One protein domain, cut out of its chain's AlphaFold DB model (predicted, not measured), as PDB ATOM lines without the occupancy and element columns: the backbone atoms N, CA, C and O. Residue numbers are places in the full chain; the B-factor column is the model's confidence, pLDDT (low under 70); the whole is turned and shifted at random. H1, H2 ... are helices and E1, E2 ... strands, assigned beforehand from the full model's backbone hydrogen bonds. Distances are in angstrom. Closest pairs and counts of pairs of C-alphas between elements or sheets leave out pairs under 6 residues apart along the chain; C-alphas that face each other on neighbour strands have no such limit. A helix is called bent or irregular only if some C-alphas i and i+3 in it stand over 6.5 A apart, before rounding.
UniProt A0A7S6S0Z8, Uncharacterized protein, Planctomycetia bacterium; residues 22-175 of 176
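This is residues 22 to 175 of the 176 residues of an uncharacterized protein of Planctomycetia bacterium (UniProt A0A7S6S0Z8). The domain has two unlike ends: at one end of its longest axis a narrow, twisted sheet is folded back on itself like a V, and at the other end six helices make a cluster, with no helix on the sheet. The arms of the V open towards the helices; E1 lies in one arm, E2 in the other, and E3 and E4 run through both. In the cluster H2 and H6 are in the middle, H1 and H3 pack at one side, and the hairpin of H4 and H5 at the other. The printed part has 154 residues, with six named helices and four named strands; along the chain E1 and E2 come first, then H1, then E3, then H2 and H3, then E4, and last H4, H5 and H6; it is of mixed class, helices and strands, with a branched sheet in which E1 and E3, E2 and E3, and E3 and E4 are parallel neighbours. It is compact, with a radius of gyration of the C-alphas of 16.6 A and spans of 52 by 38 by 24 A.

Start in the sheet with E3, residues 56 to 68, which bends by 147 degrees at residue 62. On one side of it look for E1, residues 22 to 25, beside residues 58 to 62, and E2, residues 27 to 32, beside residues 63 to 68; on the other side is E4, residues 108 to 119, which bends by 157 degrees at residue 111. E1 and E3 are parallel, with N 24 and O 59 within hydrogen-bond range at 2.8 A. E2 and E3 are parallel at 4 degrees, with N 66 and O 29 at 2.8 A. E3 and E4 are parallel too, with N 60 and O 111 at 2.8 A and N 116 and O 63 at 3.0 A. E1 and E2 meet only through their link. Two strand-helix-strand units, each a pair of parallel neighbour strands with helices between them along the chain, have right-handed crossovers: E2, H1 at residues 36 to 46, E3; and E3, H2 at residues 72 to 84 with H3 at residues 93 to 102, E4. H2 touches H1 at a steep tilt of 41 degrees, the closest C-alphas being Ala 37 and Leu 79 at 4.6 A. H1 and H3 touch about perpendicular, at 82 degrees, closest at the C-alphas of Ala 40 and Val 97, 5.1 A. H6, residues 157 to 174, touches H2 at a steep tilt of 51 degrees, closest at the C-alphas of Tyr 76 and Val 164, 5.7 A. With residues 157 to 165 alone, H6 touches H3, closest at the C-alphas of Thr 98 and Ala 161, 6.1 A. H5, residues 143 to 151, forms one helical hairpin with H6, closest at the C-alphas of Pro 145 and Ala 167, 4.4 A, and another with H4, residues 125 to 137, at a shallow tilt of 5 degrees, closest at the C-alphas of Leu 132 and Arg 146, 6.9 A. In all six helices every O i to N i+4 pair is within hydrogen-bond range.

Find C-alpha 22 at (89.862, 129.326, 128.716), where E1 begins; E2 then runs 16.9 A. The bent E3 measures 13.6 A and the bent E4 8.9 A from first to last C-alpha. H2 is 18.0 A long and H4 18.2 A. H6 is the longest helix, 26.7 A, from C-alpha 157 at (115.049, 128.307, 126.793) to C-alpha 174 at (125.154, 148.179, 141.419).

The two C-alphas farthest apart, those of Leu 113 and Gln 174, are 52.2 A from each other. The printed part has no cut and no long link. The mean pLDDT of the printed part is 85.0; look for values under 70 at residues 47 to 55, 103 to 107 and 120.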
ATOM      1  N   TYR A  22      90.288 128.129 129.430       84.19
ATOM      2  CA  TYR A  22      89.862 129.326 128.716       84.19
ATOM      3  C   TYR A  22      88.885 128.903 127.631       84.19
ATOM      4  O   TYR A  22      89.217 128.062 126.801       84.19
ATOM      5  N   VAL A  23      87.675 129.449 127.663       85.81
ATOM      6  CA  VAL A  23      86.629 129.146 126.689       85.81
ATOM      7  C   VAL A  23      86.280 130.423 125.937       85.81
ATOM      8  O   VAL A  23      85.787 131.375 126.544       85.81
ATOM      9  N   THR A  24      86.514 130.422 124.628       86.06
ATOM     10  CA  THR A  24      86.286 131.565 123.736       86.06
ATOM     11  C   THR A  24      85.149 131.250 122.768       86.06
ATOM     12  O   THR A  24      85.217 130.291 121.993       86.06
ATOM     13  N   ILE A  25      84.091 132.064 122.804       85.44
ATOM     14  CA  ILE A  25      82.908 131.946 121.943       85.44
ATOM     15  C   ILE A  25      82.662 133.309 121.279       85.44
ATOM     16  O   ILE A  25      82.284 134.262 121.956       85.44
ATOM     17  N   PHE A  26      82.878 133.392 119.962       84.50
ATOM     18  CA  PHE A  26      82.808 134.623 119.159       84.50
ATOM     19  C   PHE A  26      83.706 135.746 119.704       84.50
ATOM     20  O   PHE A  26      83.213 136.771 120.165       84.50
ATOM     21  N   GLY A  27      85.031 135.568 119.680       83.69
ATOM     22  CA  GLY A  27      85.943 136.560 120.262       83.69
ATOM     23  C   GLY A  27      87.432 136.272 120.098       83.69
ATOM     24  O   GLY A  27      87.821 135.389 119.334       83.69
ATOM     25  N   ALA A  28      88.253 137.022 120.833       83.94
ATOM     26  CA  ALA A  28      89.702 136.847 120.886       83.94
ATOM     27  C   ALA A  28      90.185 136.648 122.332       83.94
ATOM     28  O   ALA A  28      89.683 137.283 123.257       83.94
ATOM     29  N   CYS A  29      91.149 135.761 122.551       85.06
ATOM     30  CA  CYS A  29      91.756 135.521 123.859       85.06
ATOM     31  C   CYS A  29      93.274 135.602 123.723       85.06
ATOM     32  O   CYS A  29      93.879 134.691 123.174       85.06
ATOM     33  N   GLU A  30      93.880 136.674 124.217       85.81
ATOM     34  CA  GLU A  30      95.326 136.875 124.209       85.81
ATOM     35  C   GLU A  30      95.869 136.731 125.629       85.81
ATOM     36  O   GLU A  30      95.524 137.486 126.540       85.81
ATOM     37  N   VAL A  31      96.723 135.738 125.856       86.00
ATOM     38  CA  VAL A  31      97.265 135.482 127.190       86.00
ATOM     39  C   VAL A  31      98.779 135.426 127.143       86.00
ATOM     40  O   VAL A  31      99.362 134.634 126.415       86.00
ATOM     41  N   LYS A  32      99.436 136.238 127.964       86.75
ATOM     42  CA  LYS A  32     100.884 136.194 128.146       86.75
ATOM     43  C   LYS A  32     101.299 134.999 129.009       86.75
ATOM     44  O   LYS A  32     100.611 134.654 129.972       86.75
ATOM     45  N   LEU A  33     102.440 134.387 128.712       84.06
ATOM     46  CA  LEU A  33     103.071 133.400 129.591       84.06
ATOM     47  C   LEU A  33     103.416 134.025 130.955       84.06
ATOM     48  O   LEU A  33     103.617 135.235 131.090       84.06
ATOM     49  N   ALA A  34     103.460 133.183 131.987       85.12
ATOM     50  CA  ALA A  34     103.970 133.581 133.295       85.12
ATOM     51  C   ALA A  34     105.454 133.958 133.188       85.12
ATOM     52  O   ALA A  34     106.204 133.245 132.523       85.12
ATOM     53  N   SER A  35     105.869 135.030 133.867       87.94
ATOM     54  CA  SER A  35     107.285 135.397 133.954       87.94
ATOM     55  C   SER A  35     108.097 134.392 134.758       87.94
ATOM     56  O   SER A  35     107.566 133.702 135.636       87.94
ATOM     57  N   MET A  36     109.405 134.359 134.512       86.94
ATOM     58  CA  MET A  36     110.396 133.602 135.277       86.94
ATOM     59  C   MET A  36     110.273 133.865 136.773       86.94
ATOM     60  O   MET A  36     110.298 132.930 137.567       86.94
ATOM     61  N   ALA A  37     110.053 135.123 137.154       87.81
ATOM     62  CA  ALA A  37     109.824 135.518 138.537       87.81
ATOM     63  C   ALA A  37     108.584 134.838 139.136       87.81
ATOM     64  O   ALA A  37     108.626 134.283 140.231       87.81
ATOM     65  N   THR A  38     107.479 134.839 138.386       86.56
ATOM     66  CA  THR A  38     106.218 134.218 138.812       86.56
ATOM     67  C   THR A  38     106.367 132.704 138.949       86.56
ATOM     68  O   THR A  38     105.852 132.113 139.898       86.56
ATOM     69  N   LEU A  39     107.083 132.076 138.016       84.06
ATOM     70  CA  LEU A  39     107.370 130.644 138.025       84.06
ATOM     71  C   LEU A  39     108.270 130.255 139.201       84.06
ATOM     72  O   LEU A  39     107.949 129.320 139.929       84.06
ATOM     73  N   ALA A  40     109.340 131.014 139.428       84.75
ATOM     74  CA  ALA A  40     110.259 130.856 140.547       84.75
ATOM     75  C   ALA A  40     109.541 130.983 141.898       84.75
ATOM     76  O   ALA A  40     109.587 130.065 142.716       84.75
ATOM     77  N   SER A  41     108.784 132.064 142.111       85.25
ATOM     78  CA  SER A  41     108.011 132.249 143.344       85.25
ATOM     79  C   SER A  41     106.967 131.148 143.559       85.25
ATOM     80  O   SER A  41     106.708 130.753 144.696       85.25
ATOM     81  N   ALA A  42     106.340 130.647 142.490       80.50
ATOM     82  CA  ALA A  42     105.414 129.519 142.581       80.50
ATOM     83  C   ALA A  42     106.136 128.221 142.972       80.50
ATOM     84  O   ALA A  42     105.639 127.474 143.820       80.50
ATOM     85  N   HIS A  43     107.318 127.977 142.399       77.88
ATOM     86  CA  HIS A  43     108.153 126.825 142.720       77.88
ATOM     87  C   HIS A  43     108.578 126.846 144.198       77.88
ATOM     88  O   HIS A  43     108.289 125.886 144.918       77.88
ATOM     89  N   GLU A  44     109.116 127.975 144.682       79.38
ATOM     90  CA  GLU A  44     109.544 128.183 146.078       79.38
ATOM     91  C   GLU A  44     108.387 127.962 147.067       79.38
ATOM     92  O   GLU A  44     108.524 127.232 148.048       79.38
ATOM     93  N   ARG A  45     107.195 128.501 146.771       78.75
ATOM     94  CA  ARG A  45     105.992 128.297 147.603       78.75
ATOM     95  C   ARG A  45     105.490 126.860 147.612       78.75
ATOM     96  O   ARG A  45     104.871 126.440 148.587       78.75
ATOM     97  N   SER A  46     105.672 126.126 146.517       73.19
ATOM     98  CA  SER A  46     105.150 124.765 146.405       73.19
ATOM     99  C   SER A  46     105.998 123.735 147.155       73.19
ATOM    100  O   SER A  46     105.481 122.663 147.477       73.19
ATOM    101  N   GLY A  47     107.273 124.050 147.439       65.38
ATOM    102  CA  GLY A  47     108.205 123.179 148.164       65.38
ATOM    103  C   GLY A  47     108.381 121.789 147.540       65.38
ATOM    104  O   GLY A  47     108.810 120.861 148.224       65.38
ATOM    105  N   ARG A  48     107.992 121.610 146.269       57.56
ATOM    106  CA  ARG A  48     108.073 120.342 145.543       57.56
ATOM    107  C   ARG A  48     108.974 120.508 144.320       57.56
ATOM    108  O   ARG A  48     108.674 121.376 143.506       57.56
ATOM    109  N   PRO A  49     109.979 119.630 144.139       51.12
ATOM    110  CA  PRO A  49     110.783 119.600 142.916       51.12
ATOM    111  C   PRO A  49     109.912 119.273 141.691       51.12
ATOM    112  O   PRO A  49     110.109 119.820 140.617       51.12
ATOM    113  N   ASP A  50     108.855 118.478 141.891       50.59
ATOM    114  CA  ASP A  50     107.780 118.259 140.924       50.59
ATOM    115  C   ASP A  50     106.534 119.065 141.324       50.59
ATOM    116  O   ASP A  50     105.564 118.549 141.900       50.59
ATOM    117  N   GLY A  51     106.548 120.368 141.044       44.53
ATOM    118  CA  GLY A  51     105.324 121.163 141.035       44.53
ATOM    119  C   GLY A  51     104.288 120.494 140.113       44.53
ATOM    120  O   GLY A  51     104.640 119.979 139.050       44.53
ATOM    121  N   PRO A  52     103.002 120.413 140.499       44.25
ATOM    122  CA  PRO A  52     102.028 119.640 139.745       44.25
ATOM    123  C   PRO A  52     101.941 120.168 138.308       44.25
ATOM    124  O   PRO A  52     101.669 121.350 138.114       44.25
ATOM    125  N   ARG A  53     102.139 119.270 137.329       53.50
ATOM    126  CA  ARG A  53     101.960 119.449 135.874       53.50
ATOM    127  C   ARG A  53     100.547 119.954 135.545       53.50
ATOM    128  O   ARG A  53      99.701 119.214 135.051       53.50
ATOM    129  N   ARG A  54     100.236 121.196 135.898       59.22
ATOM    130  CA  ARG A  54      98.894 121.777 135.824       59.22
ATOM    131  C   ARG A  54      98.814 122.607 134.564       59.22
ATOM    132  O   ARG A  54      99.100 123.797 134.558       59.22
ATOM    133  N   GLY A  55      98.455 121.916 133.491       67.50
ATOM    134  CA  GLY A  55      98.269 122.519 132.187       67.50
ATOM    135  C   GLY A  55      97.104 123.501 132.135       67.50
ATOM    136  O   GLY A  55      96.125 123.365 132.877       67.50
ATOM    137  N   SER A  56      97.217 124.489 131.252       80.12
ATOM    138  CA  SER A  56      96.091 125.338 130.858       80.12
ATOM    139  C   SER A  56      95.491 124.796 129.567       80.12
ATOM    140  O   SER A  56      96.219 124.343 128.689       80.12
ATOM    141  N   TYR A  57      94.166 124.826 129.452       85.81
ATOM    142  CA  TYR A  57      93.459 124.341 128.266       85.81
ATOM    143  C   TYR A  57      92.684 125.474 127.606       85.81
ATOM    144  O   TYR A  57      92.015 126.239 128.298       85.81
ATOM    145  N   PHE A  58      92.747 125.560 126.283       86.88
ATOM    146  CA  PHE A  58      92.050 126.564 125.483       86.88
ATOM    147  C   PHE A  58      90.998 125.890 124.605       86.88
ATOM    148  O   PHE A  58      91.299 124.958 123.867       86.88
ATOM    149  N   ILE A  59      89.753 126.345 124.689       88.06
ATOM    150  CA  ILE A  59      88.623 125.829 123.915       88.06
ATOM    151  C   ILE A  59      88.032 126.998 123.128       88.06
ATOM    152  O   ILE A  59      87.393 127.876 123.706       88.06
ATOM    153  N   THR A  60      88.231 127.007 121.812       88.00
ATOM    154  CA  THR A  60      87.798 128.089 120.918       88.00
ATOM    155  C   THR A  60      86.717 127.581 119.966       88.00
ATOM    156  O   THR A  60      86.953 126.686 119.159       88.00
ATOM    157  N   PHE A  61      85.512 128.148 120.036       85.12
ATOM    158  CA  PHE A  61      84.409 127.748 119.156       85.12
ATOM    159  C   PHE A  61      84.396 128.539 117.847       85.12
ATOM    160  O   PHE A  61      84.441 127.931 116.788       85.12
ATOM    161  N   CYS A  62      84.362 129.871 117.941       83.81
ATOM    162  CA  CYS A  62      84.448 130.821 116.827       83.81
ATOM    163  C   CYS A  62      85.355 131.974 117.271       83.81
ATOM    164  O   CYS A  62      84.942 132.734 118.147       83.81
ATOM    165  N   GLY A  63      86.570 132.108 116.735       84.69
ATOM    166  CA  GLY A  63      87.477 133.192 117.139       84.69
ATOM    167  C   GLY A  63      88.965 132.852 117.128       84.69
ATOM    168  O   GLY A  63      89.385 131.885 116.500       84.69
ATOM    169  N   GLY A  64      89.765 133.652 117.829       85.56
ATOM    170  CA  GLY A  64      91.209 133.455 117.963       85.56
ATOM    171  C   GLY A  64      91.623 133.304 119.421       85.56
ATOM    172  O   GLY A  64      91.123 134.022 120.282       85.56
ATOM    173  N   SER A  65      92.535 132.387 119.714       85.25
ATOM    174  CA  SER A  65      93.215 132.343 121.007       85.25
ATOM    175  C   SER A  65      94.722 132.349 120.768       85.25
ATOM    176  O   SER A  65      95.218 131.490 120.047       85.25
ATOM    177  N   GLU A  66      95.436 133.296 121.360       87.00
ATOM    178  CA  GLU A  66      96.881 133.440 121.226       87.00
ATOM    179  C   GLU A  66      97.541 133.416 122.606       87.00
ATOM    180  O   GLU A  66      97.149 134.144 123.521       87.00
ATOM    181  N   VAL A  67      98.562 132.577 122.762       85.81
ATOM    182  CA  VAL A  67      99.429 132.592 123.938       85.81
ATOM    183  C   VAL A  67     100.738 133.270 123.566       85.81
ATOM    184  O   VAL A  67     101.515 132.713 122.802       85.81
ATOM    185  N   LYS A  68     100.992 134.458 124.112       86.62
ATOM    186  CA  LYS A  68     102.191 135.251 123.816       86.62
ATOM    187  C   LYS A  68     103.273 135.015 124.852       86.62
ATOM    188  O   LYS A  68     103.006 134.974 126.054       86.62
ATOM    189  N   ARG A  69     104.524 134.927 124.420       86.69
ATOM    190  CA  ARG A  69     105.647 135.018 125.351       86.69
ATOM    191  C   ARG A  69     105.865 136.473 125.778       86.69
ATOM    192  O   ARG A  69     105.514 137.403 125.060       86.69
ATOM    193  N   ILE A  70     106.412 136.670 126.974       89.62
ATOM    194  CA  ILE A  70     106.780 138.000 127.461       89.62
ATOM    195  C   ILE A  70     108.192 138.398 127.021       89.62
ATOM    196  O   ILE A  70     109.052 137.546 126.784       89.62
ATOM    197  N   THR A  71     108.422 139.703 126.909       92.06
ATOM    198  CA  THR A  71     109.706 140.285 126.467       92.06
ATOM    199  C   THR A  71     110.811 140.138 127.517       92.06
ATOM    200  O   THR A  71     110.535 139.982 128.706       92.06
ATOM    201  N   LEU A  72     112.074 140.240 127.101       93.56
ATOM    202  CA  LEU A  72     113.247 140.235 127.985       93.56
ATOM    203  C   LEU A  72     113.204 141.381 128.995       93.56
ATOM    204  O   LEU A  72     113.605 141.218 130.146       93.56
ATOM    205  N   ALA A  73     112.711 142.541 128.560       93.44
ATOM    206  CA  ALA A  73     112.519 143.699 129.422       93.44
ATOM    207  C   ALA A  73     111.501 143.408 130.535       93.44
ATOM    208  O   ALA A  73     111.750 143.734 131.695       93.44
ATOM    209  N   GLU A  74     110.376 142.771 130.193       93.44
ATOM    210  CA  GLU A  74     109.349 142.365 131.159       93.44
ATOM    211  C   GLU A  74     109.879 141.295 132.123       93.44
ATOM    212  O   GLU A  74     109.733 141.462 133.330       93.44
ATOM    213  N   GLU A  75     110.573 140.266 131.620       93.25
ATOM    214  CA  GLU A  75     111.218 139.238 132.456       93.25
ATOM    215  C   GLU A  75     112.198 139.845 133.466       93.25
ATOM    216  O   GLU A  75     112.153 139.540 134.659       93.25
ATOM    217  N   TYR A  76     113.071 140.739 132.996       95.38
ATOM    218  CA  TYR A  76     114.042 141.430 133.839       95.38
ATOM    219  C   TYR A  76     113.359 142.261 134.929       95.38
ATOM    220  O   TYR A  76     113.745 142.178 136.097       95.38
ATOM    221  N   CYS A  77     112.353 143.062 134.565       93.88
ATOM    222  CA  CYS A  77     111.652 143.927 135.511       93.88
ATOM    223  C   CYS A  77     110.914 143.110 136.577       93.88
ATOM    224  O   CYS A  77     111.058 143.400 137.767       93.88
ATOM    225  N   ASP A  78     110.184 142.074 136.161       93.62
ATOM    226  CA  ASP A  78     109.453 141.185 137.064       93.62
ATOM    227  C   ASP A  78     110.407 140.481 138.039       93.62
ATOM    228  O   ASP A  78     110.151 140.442 139.246       93.62
ATOM    229  N   LEU A  79     111.532 139.959 137.540       94.12
ATOM    230  CA  LEU A  79     112.509 139.242 138.361       94.12
ATOM    231  C   LEU A  79     113.233 140.167 139.338       94.12
ATOM    232  O   LEU A  79     113.341 139.856 140.527       94.12
ATOM    233  N   LEU A  80     113.673 141.336 138.869       94.06
ATOM    234  CA  LEU A  80     114.303 142.337 139.723       94.06
ATOM    235  C   LEU A  80     113.349 142.803 140.827       94.06
ATOM    236  O   LEU A  80     113.762 142.957 141.979       94.06
ATOM    237  N   GLN A  81     112.075 143.025 140.493       93.06
ATOM    238  CA  GLN A  81     111.062 143.409 141.469       93.06
ATOM    239  C   GLN A  81     110.819 142.295 142.490       93.06
ATOM    240  O   GLN A  81     110.788 142.589 143.684       93.06
ATOM    241  N   ALA A  82     110.691 141.041 142.049       91.62
ATOM    242  CA  ALA A  82     110.462 139.903 142.936       91.62
ATOM    243  C   ALA A  82     111.609 139.697 143.939       91.62
ATOM    244  O   ALA A  82     111.355 139.450 145.120       91.62
ATOM    245  N   LEU A  83     112.861 139.865 143.504       92.50
ATOM    246  CA  LEU A  83     114.025 139.795 144.392       92.50
ATOM    247  C   LEU A  83     114.072 140.984 145.357       92.50
ATOM    248  O   LEU A  83     114.283 140.804 146.554       92.50
ATOM    249  N   ARG A  84     113.809 142.205 144.873       91.44
ATOM    250  CA  ARG A  84     113.776 143.408 145.726       91.44
ATOM    251  C   ARG A  84     112.663 143.370 146.769       91.44
ATOM    252  O   ARG A  84     112.855 143.873 147.871       91.44
ATOM    253  N   SER A  85     111.510 142.793 146.436       91.06
ATOM    254  CA  SER A  85     110.393 142.653 147.372       91.06
ATOM    255  C   SER A  85     110.544 141.469 148.329       91.06
ATOM    256  O   SER A  85     109.681 141.286 149.184       91.06
ATOM    257  N   GLY A  86     111.573 140.628 148.160       87.19
ATOM    258  CA  GLY A  86     111.734 139.377 148.907       87.19
ATOM    259  C   GLY A  86     110.685 138.313 148.567       87.19
ATOM    260  O   GLY A  86     110.440 137.417 149.368       87.19
ATOM    261  N   ALA A  87     110.029 138.418 147.404       86.56
ATOM    262  CA  ALA A  87     109.094 137.399 146.922       86.56
ATOM    263  C   ALA A  87     109.815 136.136 146.426       86.56
ATOM    264  O   ALA A  87     109.190 135.077 146.348       86.56
ATOM    265  N   ILE A  88     111.099 136.275 146.090       88.75
ATOM    266  CA  ILE A  88     112.057 135.185 145.935       88.75
ATOM    267  C   ILE A  88     113.132 135.412 146.993       88.75
ATOM    268  O   ILE A  88     113.768 136.469 146.995       88.75
ATOM    269  N   SER A  89     113.281 134.467 147.920       85.69
ATOM    270  CA  SER A  89     114.162 134.628 149.087       85.69
ATOM    271  C   SER A  89     115.345 133.664 149.108       85.69
ATOM    272  O   SER A  89     116.279 133.854 149.889       85.69
ATOM    273  N   ASP A  90     115.330 132.661 148.228       82.19
ATOM    274  CA  ASP A  90     116.385 131.660 148.123       82.19
ATOM    275  C   ASP A  90     117.745 132.307 147.765       82.19
ATOM    276  O   ASP A  90     117.852 133.014 146.756       82.19
ATOM    277  N   PRO A  91     118.820 132.075 148.543       84.12
ATOM    278  CA  PRO A  91     120.159 132.561 148.198       84.12
ATOM    279  C   PRO A  91     120.694 131.984 146.875       84.12
ATOM    280  O   PRO A  91     121.570 132.589 146.261       84.12
ATOM    281  N   SER A  92     120.152 130.855 146.418       88.00
ATOM    282  CA  SER A  92     120.430 130.190 145.140       88.00
ATOM    283  C   SER A  92     119.352 130.486 144.087       88.00
ATOM    284  O   SER A  92     119.078 129.651 143.221       88.00
ATOM    285  N   TRP A  93     118.725 131.668 144.143       90.31
ATOM    286  CA  TRP A  93     117.616 132.049 143.261       90.31
ATOM    287  C   TRP A  93     117.917 131.880 141.763       90.31
ATOM    288  O   TRP A  93     117.007 131.560 141.007       90.31
ATOM    289  N   GLU A  94     119.167 132.049 141.315       90.56
ATOM    290  CA  GLU A  94     119.549 131.862 139.904       90.56
ATOM    291  C   GLU A  94     119.302 130.417 139.434       90.56
ATOM    292  O   GLU A  94     118.765 130.186 138.345       90.56
ATOM    293  N   ALA A  95     119.650 129.439 140.278       86.62
ATOM    294  CA  ALA A  95     119.408 128.026 140.009       86.62
ATOM    295  C   ALA A  95     117.908 127.719 140.053       86.62
ATOM    296  O   ALA A  95     117.402 127.038 139.166       86.62
ATOM    297  N   LEU A  96     117.191 128.290 141.025       86.31
ATOM    298  CA  LEU A  96     115.744 128.131 141.165       86.31
ATOM    299  C   LEU A  96     114.970 128.716 139.970       86.31
ATOM    300  O   LEU A  96     114.036 128.088 139.483       86.31
ATOM    301  N   VAL A  97     115.370 129.879 139.451       87.25
ATOM    302  CA  VAL A  97     114.777 130.478 138.242       87.25
ATOM    303  C   VAL A  97     115.036 129.603 137.019       87.25
ATOM    304  O   VAL A  97     114.121 129.354 136.236       87.25
ATOM    305  N   THR A  98     116.268 129.119 136.861       85.06
ATOM    306  CA  THR A  98     116.653 128.282 135.718       85.06
ATOM    307  C   THR A  98     115.910 126.945 135.733       85.06
ATOM    308  O   THR A  98     115.376 126.526 134.704       85.06
ATOM    309  N   ASP A  99     115.826 126.314 136.903       82.81
ATOM    310  CA  ASP A  99     115.091 125.071 137.125       82.81
ATOM    311  C   ASP A  99     113.593 125.262 136.853       82.81
ATOM    312  O   ASP A  99     113.034 124.603 135.969       82.81
ATOM    313  N   ALA A 100     112.975 126.263 137.496       79.25
ATOM    314  CA  ALA A 100     111.569 126.599 137.300       79.25
ATOM    315  C   ALA A 100     111.258 126.875 135.824       79.25
ATOM    316  O   ALA A 100     110.258 126.374 135.315       79.25
ATOM    317  N   TYR A 101     112.116 127.616 135.115       79.06
ATOM    318  CA  TYR A 101     111.905 127.936 133.706       79.06
ATOM    319  C   TYR A 101     112.016 126.701 132.807       79.06
ATOM    320  O   TYR A 101     111.158 126.490 131.946       79.06
ATOM    321  N   SER A 102     113.015 125.846 133.039       74.19
ATOM    322  CA  SER A 102     113.230 124.621 132.258       74.19
ATOM    323  C   SER A 102     112.046 123.648 132.345       74.19
ATOM    324  O   SER A 102     111.676 123.016 131.354       74.19
ATOM    325  N   HIS A 103     111.378 123.610 133.499       67.50
ATOM    326  CA  HIS A 103     110.183 122.805 133.747       67.50
ATOM    327  C   HIS A 103     108.861 123.531 133.435       67.50
ATOM    328  O   HIS A 103     107.790 122.922 133.499       67.50
ATOM    329  N   SER A 104     108.915 124.817 133.069       65.12
ATOM    330  CA  SER A 104     107.744 125.676 132.849       65.12
ATOM    331  C   SER A 104     107.232 125.740 131.418       65.12
ATOM    332  O   SER A 104     106.279 126.485 131.182       65.12
ATOM    333  N   VAL A 105     107.818 125.008 130.464       57.41
ATOM    334  CA  VAL A 105     107.234 124.903 129.117       57.41
ATOM    335  C   VAL A 105     105.913 124.147 129.270       57.41
ATOM    336  O   VAL A 105     105.844 122.923 129.359       57.41
ATOM    337  N   GLN A 106     104.879 124.951 129.494       63.88
ATOM    338  CA  GLN A 106     103.602 124.599 130.078       63.88
ATOM    339  C   GLN A 106     102.897 123.556 129.216       63.88
ATOM    340  O   GLN A 106     102.833 123.680 127.997       63.88
ATOM    341  N   ASN A 107     102.293 122.559 129.867       69.88
ATOM    342  CA  ASN A 107     101.304 121.679 129.247       69.88
ATOM    343  C   ASN A 107     100.106 122.525 128.780       69.88
ATOM    344  O   ASN A 107      99.143 122.697 129.524       69.88
ATOM    345  N   ILE A 108     100.170 123.101 127.585       79.19
ATOM    346  CA  ILE A 108      99.065 123.852 126.999       79.19
ATOM    347  C   ILE A 108      98.348 122.932 126.020       79.19
ATOM    348  O   ILE A 108      98.929 122.478 125.040       79.19
ATOM    349  N   GLY A 109      97.085 122.629 126.310       81.62
ATOM    350  CA  GLY A 109      96.210 121.916 125.382       81.62
ATOM    351  C   GLY A 109      95.265 122.889 124.692       81.62
ATOM    352  O   GLY A 109      94.813 123.852 125.314       81.62
ATOM    353  N   SER A 110      94.913 122.630 123.438       87.19
ATOM    354  CA  SER A 110      93.920 123.435 122.729       87.19
ATOM    355  C   SER A 110      92.941 122.589 121.923       87.19
ATOM    356  O   SER A 110      93.245 121.477 121.488       87.19
ATOM    357  N   PHE A 111      91.733 123.120 121.758       89.06
ATOM    358  CA  PHE A 111      90.699 122.594 120.883       89.06
ATOM    359  C   PHE A 111      89.995 123.767 120.198       89.06
ATOM    360  O   PHE A 111      89.393 124.601 120.876       89.06
ATOM    361  N   THR A 112      90.058 123.823 118.867       88.88
ATOM    362  CA  THR A 112      89.463 124.904 118.069       88.88
ATOM    363  C   THR A 112      88.535 124.322 117.007       88.88
ATOM    364  O   THR A 112      88.963 123.478 116.225       88.88
ATOM    365  N   LEU A 113      87.273 124.764 116.977       85.75
ATOM    366  CA  LEU A 113      86.291 124.361 115.956       85.75
ATOM    367  C   LEU A 113      86.331 125.290 114.736       85.75
ATOM    368  O   LEU A 113      86.532 124.818 113.621       85.75
ATOM    369  N   PHE A 114      86.174 126.601 114.948       82.31
ATOM    370  CA  PHE A 114      86.240 127.624 113.903       82.31
ATOM    371  C   PHE A 114      87.142 128.789 114.343       82.31
ATOM    372  O   PHE A 114      86.886 129.450 115.351       82.31
ATOM    373  N   GLY A 115      88.195 129.054 113.566       84.31
ATOM    374  CA  GLY A 115      89.178 130.108 113.826       84.31
ATOM    375  C   GLY A 115      90.580 129.563 114.112       84.31
ATOM    376  O   GLY A 115      90.982 128.593 113.475       84.31
ATOM    377  N   GLY A 116      91.330 130.192 115.023       85.12
ATOM    378  CA  GLY A 116      92.755 129.905 115.240       85.12
ATOM    379  C   GLY A 116      93.137 129.721 116.707       85.12
ATOM    380  O   GLY A 116      92.569 130.353 117.598       85.12
ATOM    381  N   PHE A 117      94.109 128.849 116.951       85.88
ATOM    382  CA  PHE A 117      94.861 128.819 118.199       85.88
ATOM    383  C   PHE A 117      96.340 128.907 117.857       85.88
ATOM    384  O   PHE A 117      96.813 128.095 117.062       85.88
ATOM    385  N   ASP A 118      97.031 129.867 118.456       85.50
ATOM    386  CA  ASP A 118      98.461 130.044 118.277       85.50
ATOM    387  C   ASP A 118      99.163 130.140 119.632       85.50
ATOM    388  O   ASP A 118      98.642 130.703 120.599       85.50
ATOM    389  N   ILE A 119     100.350 129.554 119.706       80.88
ATOM    390  CA  ILE A 119     101.283 129.782 120.799       80.88
ATOM    391  C   ILE A 119     102.418 130.539 120.142       80.88
ATOM    392  O   ILE A 119     103.297 129.931 119.537       80.88
ATOM    393  N   SER A 120     102.338 131.863 120.246       69.75
ATOM    394  CA  SER A 120     103.307 132.775 119.665       69.75
ATOM    395  C   SER A 120     104.704 132.350 120.115       69.75
ATOM    396  O   SER A 120     104.979 132.215 121.319       69.75
ATOM    397  N   GLU A 121     105.573 132.115 119.132       70.00
ATOM    398  CA  GLU A 121     107.002 131.947 119.356       70.00
ATOM    399  C   GLU A 121     107.586 133.243 119.949       70.00
ATOM    400  O   GLU A 121     106.872 134.211 120.214       70.00
ATOM    401  N   LEU A 122     108.878 133.222 120.280       78.31
ATOM    402  CA  LEU A 122     109.599 134.355 120.868       78.31
ATOM    403  C   LEU A 122     109.123 135.722 120.329       78.31
ATOM    404  O   LEU A 122     108.914 135.840 119.121       78.31
ATOM    405  N   PRO A 123     109.009 136.757 121.190       85.00
ATOM    406  CA  PRO A 123     108.661 138.094 120.721       85.00
ATOM    407  C   PRO A 123     109.621 138.525 119.612       85.00
ATOM    408  O   PRO A 123     110.805 138.165 119.631       85.00
ATOM    409  N   THR A 124     109.115 139.277 118.639       88.75
ATOM    410  CA  THR A 124     109.938 139.691 117.500       88.75
ATOM    411  C   THR A 124     111.103 140.565 117.965       88.75
ATOM    412  O   THR A 124     111.017 141.256 118.982       88.75
ATOM    413  N   GLU A 125     112.202 140.581 117.207       90.50
ATOM    414  CA  GLU A 125     113.367 141.414 117.535       90.50
ATOM    415  C   GLU A 125     112.982 142.892 117.718       90.50
ATOM    416  O   GLU A 125     113.432 143.533 118.665       90.50
ATOM    417  N   ASN A 126     112.092 143.409 116.865       91.56
ATOM    418  CA  ASN A 126     111.608 144.784 116.968       91.56
ATOM    419  C   ASN A 126     110.807 145.017 118.255       91.56
ATOM    420  O   ASN A 126     111.039 146.010 118.936       91.56
ATOM    421  N   GLU A 127     109.915 144.097 118.633       90.12
ATOM    422  CA  GLU A 127     109.163 144.202 119.890       90.12
ATOM    423  C   GLU A 127     110.085 144.144 121.115       90.12
ATOM    424  O   GLU A 127     109.893 144.906 122.066       90.12
ATOM    425  N   GLU A 128     111.103 143.277 121.098       92.38
ATOM    426  CA  GLU A 128     112.114 143.204 122.160       92.38
ATOM    427  C   GLU A 128     112.906 144.515 122.263       92.38
ATOM    428  O   GLU A 128     113.078 145.055 123.360       92.38
ATOM    429  N   LEU A 129     113.361 145.062 121.130       93.00
ATOM    430  CA  LEU A 129     114.109 146.319 121.081       93.00
ATOM    431  C   LEU A 129     113.270 147.507 121.551       93.00
ATOM    432  O   LEU A 129     113.740 148.288 122.384       93.00
ATOM    433  N   ASP A 130     112.033 147.624 121.067       93.75
ATOM    434  CA  ASP A 130     111.112 148.692 121.444       93.75
ATOM    435  C   ASP A 130     110.809 148.637 122.941       93.75
ATOM    436  O   ASP A 130     110.852 149.658 123.638       93.75
ATOM    437  N   ARG A 131     110.573 147.433 123.481       92.25
ATOM    438  CA  ARG A 131     110.292 147.266 124.907       92.25
ATOM    439  C   ARG A 131     111.509 147.566 125.775       92.25
ATOM    440  O   ARG A 131     111.368 148.251 126.787       92.25
ATOM    441  N   LEU A 132     112.703 147.128 125.371       92.25
ATOM    442  CA  LEU A 132     113.954 147.446 126.065       92.25
ATOM    443  C   LEU A 132     114.256 148.949 126.045       92.25
ATOM    444  O   LEU A 132     114.660 149.509 127.069       92.25
ATOM    445  N   ALA A 133     114.053 149.614 124.906       91.56
ATOM    446  CA  ALA A 133     114.241 151.055 124.775       91.56
ATOM    447  C   ALA A 133     113.260 151.830 125.664       91.56
ATOM    448  O   ALA A 133     113.666 152.745 126.385       91.56
ATOM    449  N   LEU A 134     111.990 151.421 125.674       94.06
ATOM    450  CA  LEU A 134     110.965 152.026 126.515       94.06
ATOM    451  C   LEU A 134     111.284 151.841 128.002       94.06
ATOM    452  O   LEU A 134     111.327 152.828 128.736       94.06
ATOM    453  N   SER A 135     111.579 150.624 128.460       91.44
ATOM    454  CA  SER A 135     111.895 150.367 129.873       91.44
ATOM    455  C   SER A 135     113.174 151.075 130.341       91.44
ATOM    456  O   SER A 135     113.253 151.506 131.493       91.44
ATOM    457  N   HIS A 136     114.154 151.272 129.456       92.50
ATOM    458  CA  HIS A 136     115.317 152.122 129.729       92.50
ATOM    459  C   HIS A 136     114.935 153.597 129.877       92.50
ATOM    460  O   HIS A 136     115.307 154.222 130.866       92.50
ATOM    461  N   SER A 137     114.131 154.136 128.953       92.44
ATOM    462  CA  SER A 137     113.680 155.534 129.012       92.44
ATOM    463  C   SER A 137     112.857 155.847 130.269       92.44
ATOM    464  O   SER A 137     112.919 156.958 130.791       92.44
ATOM    465  N   LEU A 138     112.144 154.846 130.797       92.06
ATOM    466  CA  LEU A 138     111.401 154.920 132.057       92.06
ATOM    467  C   LEU A 138     112.285 154.743 133.306       92.06
ATOM    468  O   LEU A 138     111.770 154.757 134.422       92.06
ATOM    469  N   GLY A 139     113.597 154.542 133.147       89.25
ATOM    470  CA  GLY A 139     114.537 154.340 134.251       89.25
ATOM    471  C   GLY A 139     114.417 152.981 134.948       89.25
ATOM    472  O   GLY A 139     114.960 152.802 136.036       89.25
ATOM    473  N   GLN A 140     113.716 152.013 134.349       89.94
ATOM    474  CA  GLN A 140     113.540 150.675 134.924       89.94
ATOM    475  C   GLN A 140     114.759 149.776 134.674       89.94
ATOM    476  O   GLN A 140     115.060 148.898 135.482       89.94
ATOM    477  N   ILE A 141     115.481 150.011 133.572       91.12
ATOM    478  CA  ILE A 141     116.651 149.229 133.156       91.12
ATOM    479  C   ILE A 141     117.849 150.164 132.981       91.12
ATOM    480  O   ILE A 141     117.806 151.083 132.167       91.12
ATOM    481  N   ALA A 142     118.929 149.910 133.721       91.50
ATOM    482  CA  ALA A 142     120.191 150.636 133.570       91.50
ATOM    483  C   ALA A 142     120.948 150.217 132.290       91.50
ATOM    484  O   ALA A 142     120.666 149.176 131.693       91.50
ATOM    485  N   ASP A 143     121.956 150.995 131.885       91.44
ATOM    486  CA  ASP A 143     122.698 150.762 130.633       91.44
ATOM    487  C   ASP A 143     123.389 149.393 130.567       91.44
ATOM    488  O   ASP A 143     123.389 148.746 129.518       91.44
ATOM    489  N   THR A 144     123.987 148.934 131.670       92.69
ATOM    490  CA  THR A 144     124.720 147.659 131.683       92.69
ATOM    491  C   THR A 144     123.779 146.452 131.555       92.69
ATOM    492  O   THR A 144     123.992 145.662 130.633       92.69
ATOM    493  N   PRO A 145     122.711 146.311 132.372       93.00
ATOM    494  CA  PRO A 145     121.696 145.274 132.164       93.00
ATOM    495  C   PRO A 145     121.063 145.325 130.771       93.00
ATOM    496  O   PRO A 145     120.904 144.288 130.132       93.00
ATOM    497  N   ARG A 146     120.779 146.525 130.246       93.81
ATOM    498  CA  ARG A 146     120.214 146.692 128.901       93.81
ATOM    499  C   ARG A 146     121.098 146.068 127.821       93.81
ATOM    500  O   ARG A 146     120.580 145.366 126.961       93.81
ATOM    501  N   LYS A 147     122.415 146.297 127.857       94.38
ATOM    502  CA  LYS A 147     123.353 145.716 126.877       94.38
ATOM    503  C   LYS A 147     123.358 144.189 126.914       94.38
ATOM    504  O   LYS A 147     123.400 143.566 125.860       94.38
ATOM    505  N   ILE A 148     123.289 143.600 128.110       94.06
ATOM    506  CA  ILE A 148     123.213 142.142 128.285       94.06
ATOM    507  C   ILE A 148     121.923 141.608 127.652       94.06
ATOM    508  O   ILE A 148     121.975 140.667 126.868       94.06
ATOM    509  N   LEU A 149     120.784 142.251 127.926       93.75
ATOM    510  CA  LEU A 149     119.490 141.842 127.373       93.75
ATOM    511  C   LEU A 149     119.420 142.026 125.851       93.75
ATOM    512  O   LEU A 149     118.887 141.163 125.168       93.75
ATOM    513  N   MET A 150     120.009 143.090 125.296       93.69
ATOM    514  CA  MET A 150     120.076 143.282 123.840       93.69
ATOM    515  C   MET A 150     120.831 142.148 123.131       93.69
ATOM    516  O   MET A 150     120.432 141.737 122.049       93.69
ATOM    517  N   LEU A 151     121.894 141.615 123.742       94.19
ATOM    518  CA  LEU A 151     122.639 140.469 123.200       94.19
ATOM    519  C   LEU A 151     121.876 139.141 123.320       94.19
ATOM    520  O   LEU A 151     122.245 138.161 122.672       94.19
ATOM    521  N   ALA A 152     120.835 139.103 124.150       92.50
ATOM    522  CA  ALA A 152     120.009 137.926 124.382       92.50
ATOM    523  C   ALA A 152     118.741 137.887 123.513       92.50
ATOM    524  O   ALA A 152     117.968 136.929 123.598       92.50
ATOM    525  N   ILE A 153     118.505 138.904 122.677       92.88
ATOM    526  CA  ILE A 153     117.366 138.922 121.754       92.88
ATOM    527  C   ILE A 153     117.475 137.737 120.786       92.88
ATOM    528  O   ILE A 153     118.550 137.419 120.284       92.88
ATOM    529  N   GLY A 154     116.354 137.046 120.568       86.50
ATOM    530  CA  GLY A 154     116.295 135.828 119.758       86.50
ATOM    531  C   GLY A 154     116.745 134.550 120.477       86.50
ATOM    532  O   GLY A 154     116.619 133.469 119.907       86.50
ATOM    533  N   GLN A 155     117.227 134.627 121.724       87.94
ATOM    534  CA  GLN A 155     117.542 133.432 122.513       87.94
ATOM    535  C   GLN A 155     116.281 132.812 123.131       87.94
ATOM    536  O   GLN A 155     115.386 133.514 123.617       87.94
ATOM    537  N   ASP A 156     116.252 131.477 123.174       83.75
ATOM    538  CA  ASP A 156     115.191 130.675 123.792       83.75
ATOM    539  C   ASP A 156     115.711 129.862 124.996       83.75
ATOM    540  O   ASP A 156     116.914 129.709 125.222       83.75
ATOM    541  N   GLY A 157     114.788 129.309 125.778       81.62
ATOM    542  CA  GLY A 157     115.049 128.307 126.793       81.62
ATOM    543  C   GLY A 157     115.977 128.811 127.892       81.62
ATOM    544  O   GLY A 157     115.896 129.949 128.357       81.62
ATOM    545  N   VAL A 158     116.881 127.930 128.305       84.12
ATOM    546  CA  VAL A 158     117.839 128.178 129.388       84.12
ATOM    547  C   VAL A 158     118.781 129.346 129.073       84.12
ATOM    548  O   VAL A 158     119.202 130.044 129.991       84.12
ATOM    549  N   GLN A 159     119.089 129.605 127.797       88.19
ATOM    550  CA  GLN A 159     119.954 130.724 127.405       88.19
ATOM    551  C   GLN A 159     119.290 132.063 127.734       88.19
ATOM    552  O   GLN A 159     119.886 132.891 128.422       88.19
ATOM    553  N   ARG A 160     118.009 132.204 127.368       89.31
ATOM    554  CA  ARG A 160     117.187 133.368 127.722       89.31
ATOM    555  C   ARG A 160     117.151 133.587 129.236       89.31
ATOM    556  O   ARG A 160     117.385 134.703 129.696       89.31
ATOM    557  N   ALA A 161     116.906 132.522 130.004       89.12
ATOM    558  CA  ALA A 161     116.870 132.583 131.467       89.12
ATOM    559  C   ALA A 161     118.208 133.030 132.062       89.12
ATOM    560  O   ALA A 161     118.249 133.945 132.881       89.12
ATOM    561  N   SER A 162     119.307 132.443 131.590       91.38
ATOM    562  CA  SER A 162     120.661 132.783 132.026       91.38
ATOM    563  C   SER A 162     120.991 134.258 131.782       91.38
ATOM    564  O   SER A 162     121.472 134.940 132.687       91.38
ATOM    565  N   SER A 163     120.666 134.795 130.601       93.44
ATOM    566  CA  SER A 163     120.910 136.209 130.292       93.44
ATOM    567  C   SER A 163     120.079 137.167 131.145       93.44
ATOM    568  O   SER A 163     120.593 138.203 131.572       93.44
ATOM    569  N   VAL A 164     118.819 136.825 131.436       93.88
ATOM    570  CA  VAL A 164     117.973 137.613 132.347       93.88
ATOM    571  C   VAL A 164     118.546 137.586 133.766       93.88
ATOM    572  O   VAL A 164     118.725 138.650 134.361       93.88
ATOM    573  N   CYS A 165     118.910 136.407 134.284       93.56
ATOM    574  CA  CYS A 165     119.561 136.271 135.589       93.56
ATOM    575  C   CYS A 165     120.844 137.109 135.656       93.56
ATOM    576  O   CYS A 165     120.998 137.917 136.567       93.56
ATOM    577  N   GLN A 166     121.714 137.012 134.648       94.62
ATOM    578  CA  GLN A 166     122.950 137.789 134.580       94.62
ATOM    579  C   GLN A 166     122.685 139.303 134.620       94.62
ATOM    580  O   GLN A 166     123.354 140.033 135.357       94.62
ATOM    581  N   ALA A 167     121.706 139.788 133.851       94.44
ATOM    582  CA  ALA A 167     121.337 141.201 133.830       94.44
ATOM    583  C   ALA A 167     120.832 141.681 135.203       94.44
ATOM    584  O   ALA A 167     121.220 142.760 135.663       94.44
ATOM    585  N   VAL A 168     120.012 140.873 135.881       94.56
ATOM    586  CA  VAL A 168     119.493 141.167 137.223       94.56
ATOM    587  C   VAL A 168     120.600 141.143 138.279       94.56
ATOM    588  O   VAL A 168     120.676 142.069 139.088       94.56
ATOM    589  N   SER A 169     121.511 140.169 138.245       93.31
ATOM    590  CA  SER A 169     122.640 140.080 139.181       93.31
ATOM    591  C   SER A 169     123.552 141.307 139.089       93.31
ATOM    592  O   SER A 169     123.953 141.863 140.114       93.31
ATOM    593  N   VAL A 170     123.806 141.807 137.873       94.19
ATOM    594  CA  VAL A 170     124.541 143.067 137.659       94.19
ATOM    595  C   VAL A 170     123.794 144.259 138.260       94.19
ATOM    596  O   VAL A 170     124.405 145.084 138.940       94.19
ATOM    597  N   ALA A 171     122.480 144.351 138.050       92.19
ATOM    598  CA  ALA A 171     121.673 145.442 138.593       92.19
ATOM    599  C   ALA A 171     121.637 145.442 140.131       92.19
ATOM    600  O   ALA A 171     121.708 146.501 140.756       92.19
ATOM    601  N   LEU A 172     121.560 144.262 140.754       90.00
ATOM    602  CA  LEU A 172     121.592 144.115 142.210       90.00
ATOM    603  C   LEU A 172     122.959 144.493 142.791       90.00
ATOM    604  O   LEU A 172     123.012 145.175 143.816       90.00
ATOM    605  N   ALA A 173     124.053 144.121 142.121       89.38
ATOM    606  CA  ALA A 173     125.407 144.484 142.535       89.38
ATOM    607  C   ALA A 173     125.658 146.002 142.494       89.38
ATOM    608  O   ALA A 173     126.374 146.518 143.344       89.38
ATOM    609  N   GLN A 174     125.046 146.718 141.546       83.50
ATOM    610  CA  GLN A 174     125.154 148.179 141.419       83.50
ATOM    611  C   GLN A 174     124.306 148.958 142.437       83.50
ATOM    612  O   GLN A 174     124.482 150.164 142.581       83.50
ATOM    613  N   SER A 175     123.363 148.294 143.111       71.94
ATOM    614  CA  SER A 175     122.468 148.914 144.102       71.94
ATOM    615  C   SER A 175     122.970 148.831 145.551       71.94
ATOM    616  O   SER A 175     122.253 149.253 146.458       71.94
TER     617      SER A 175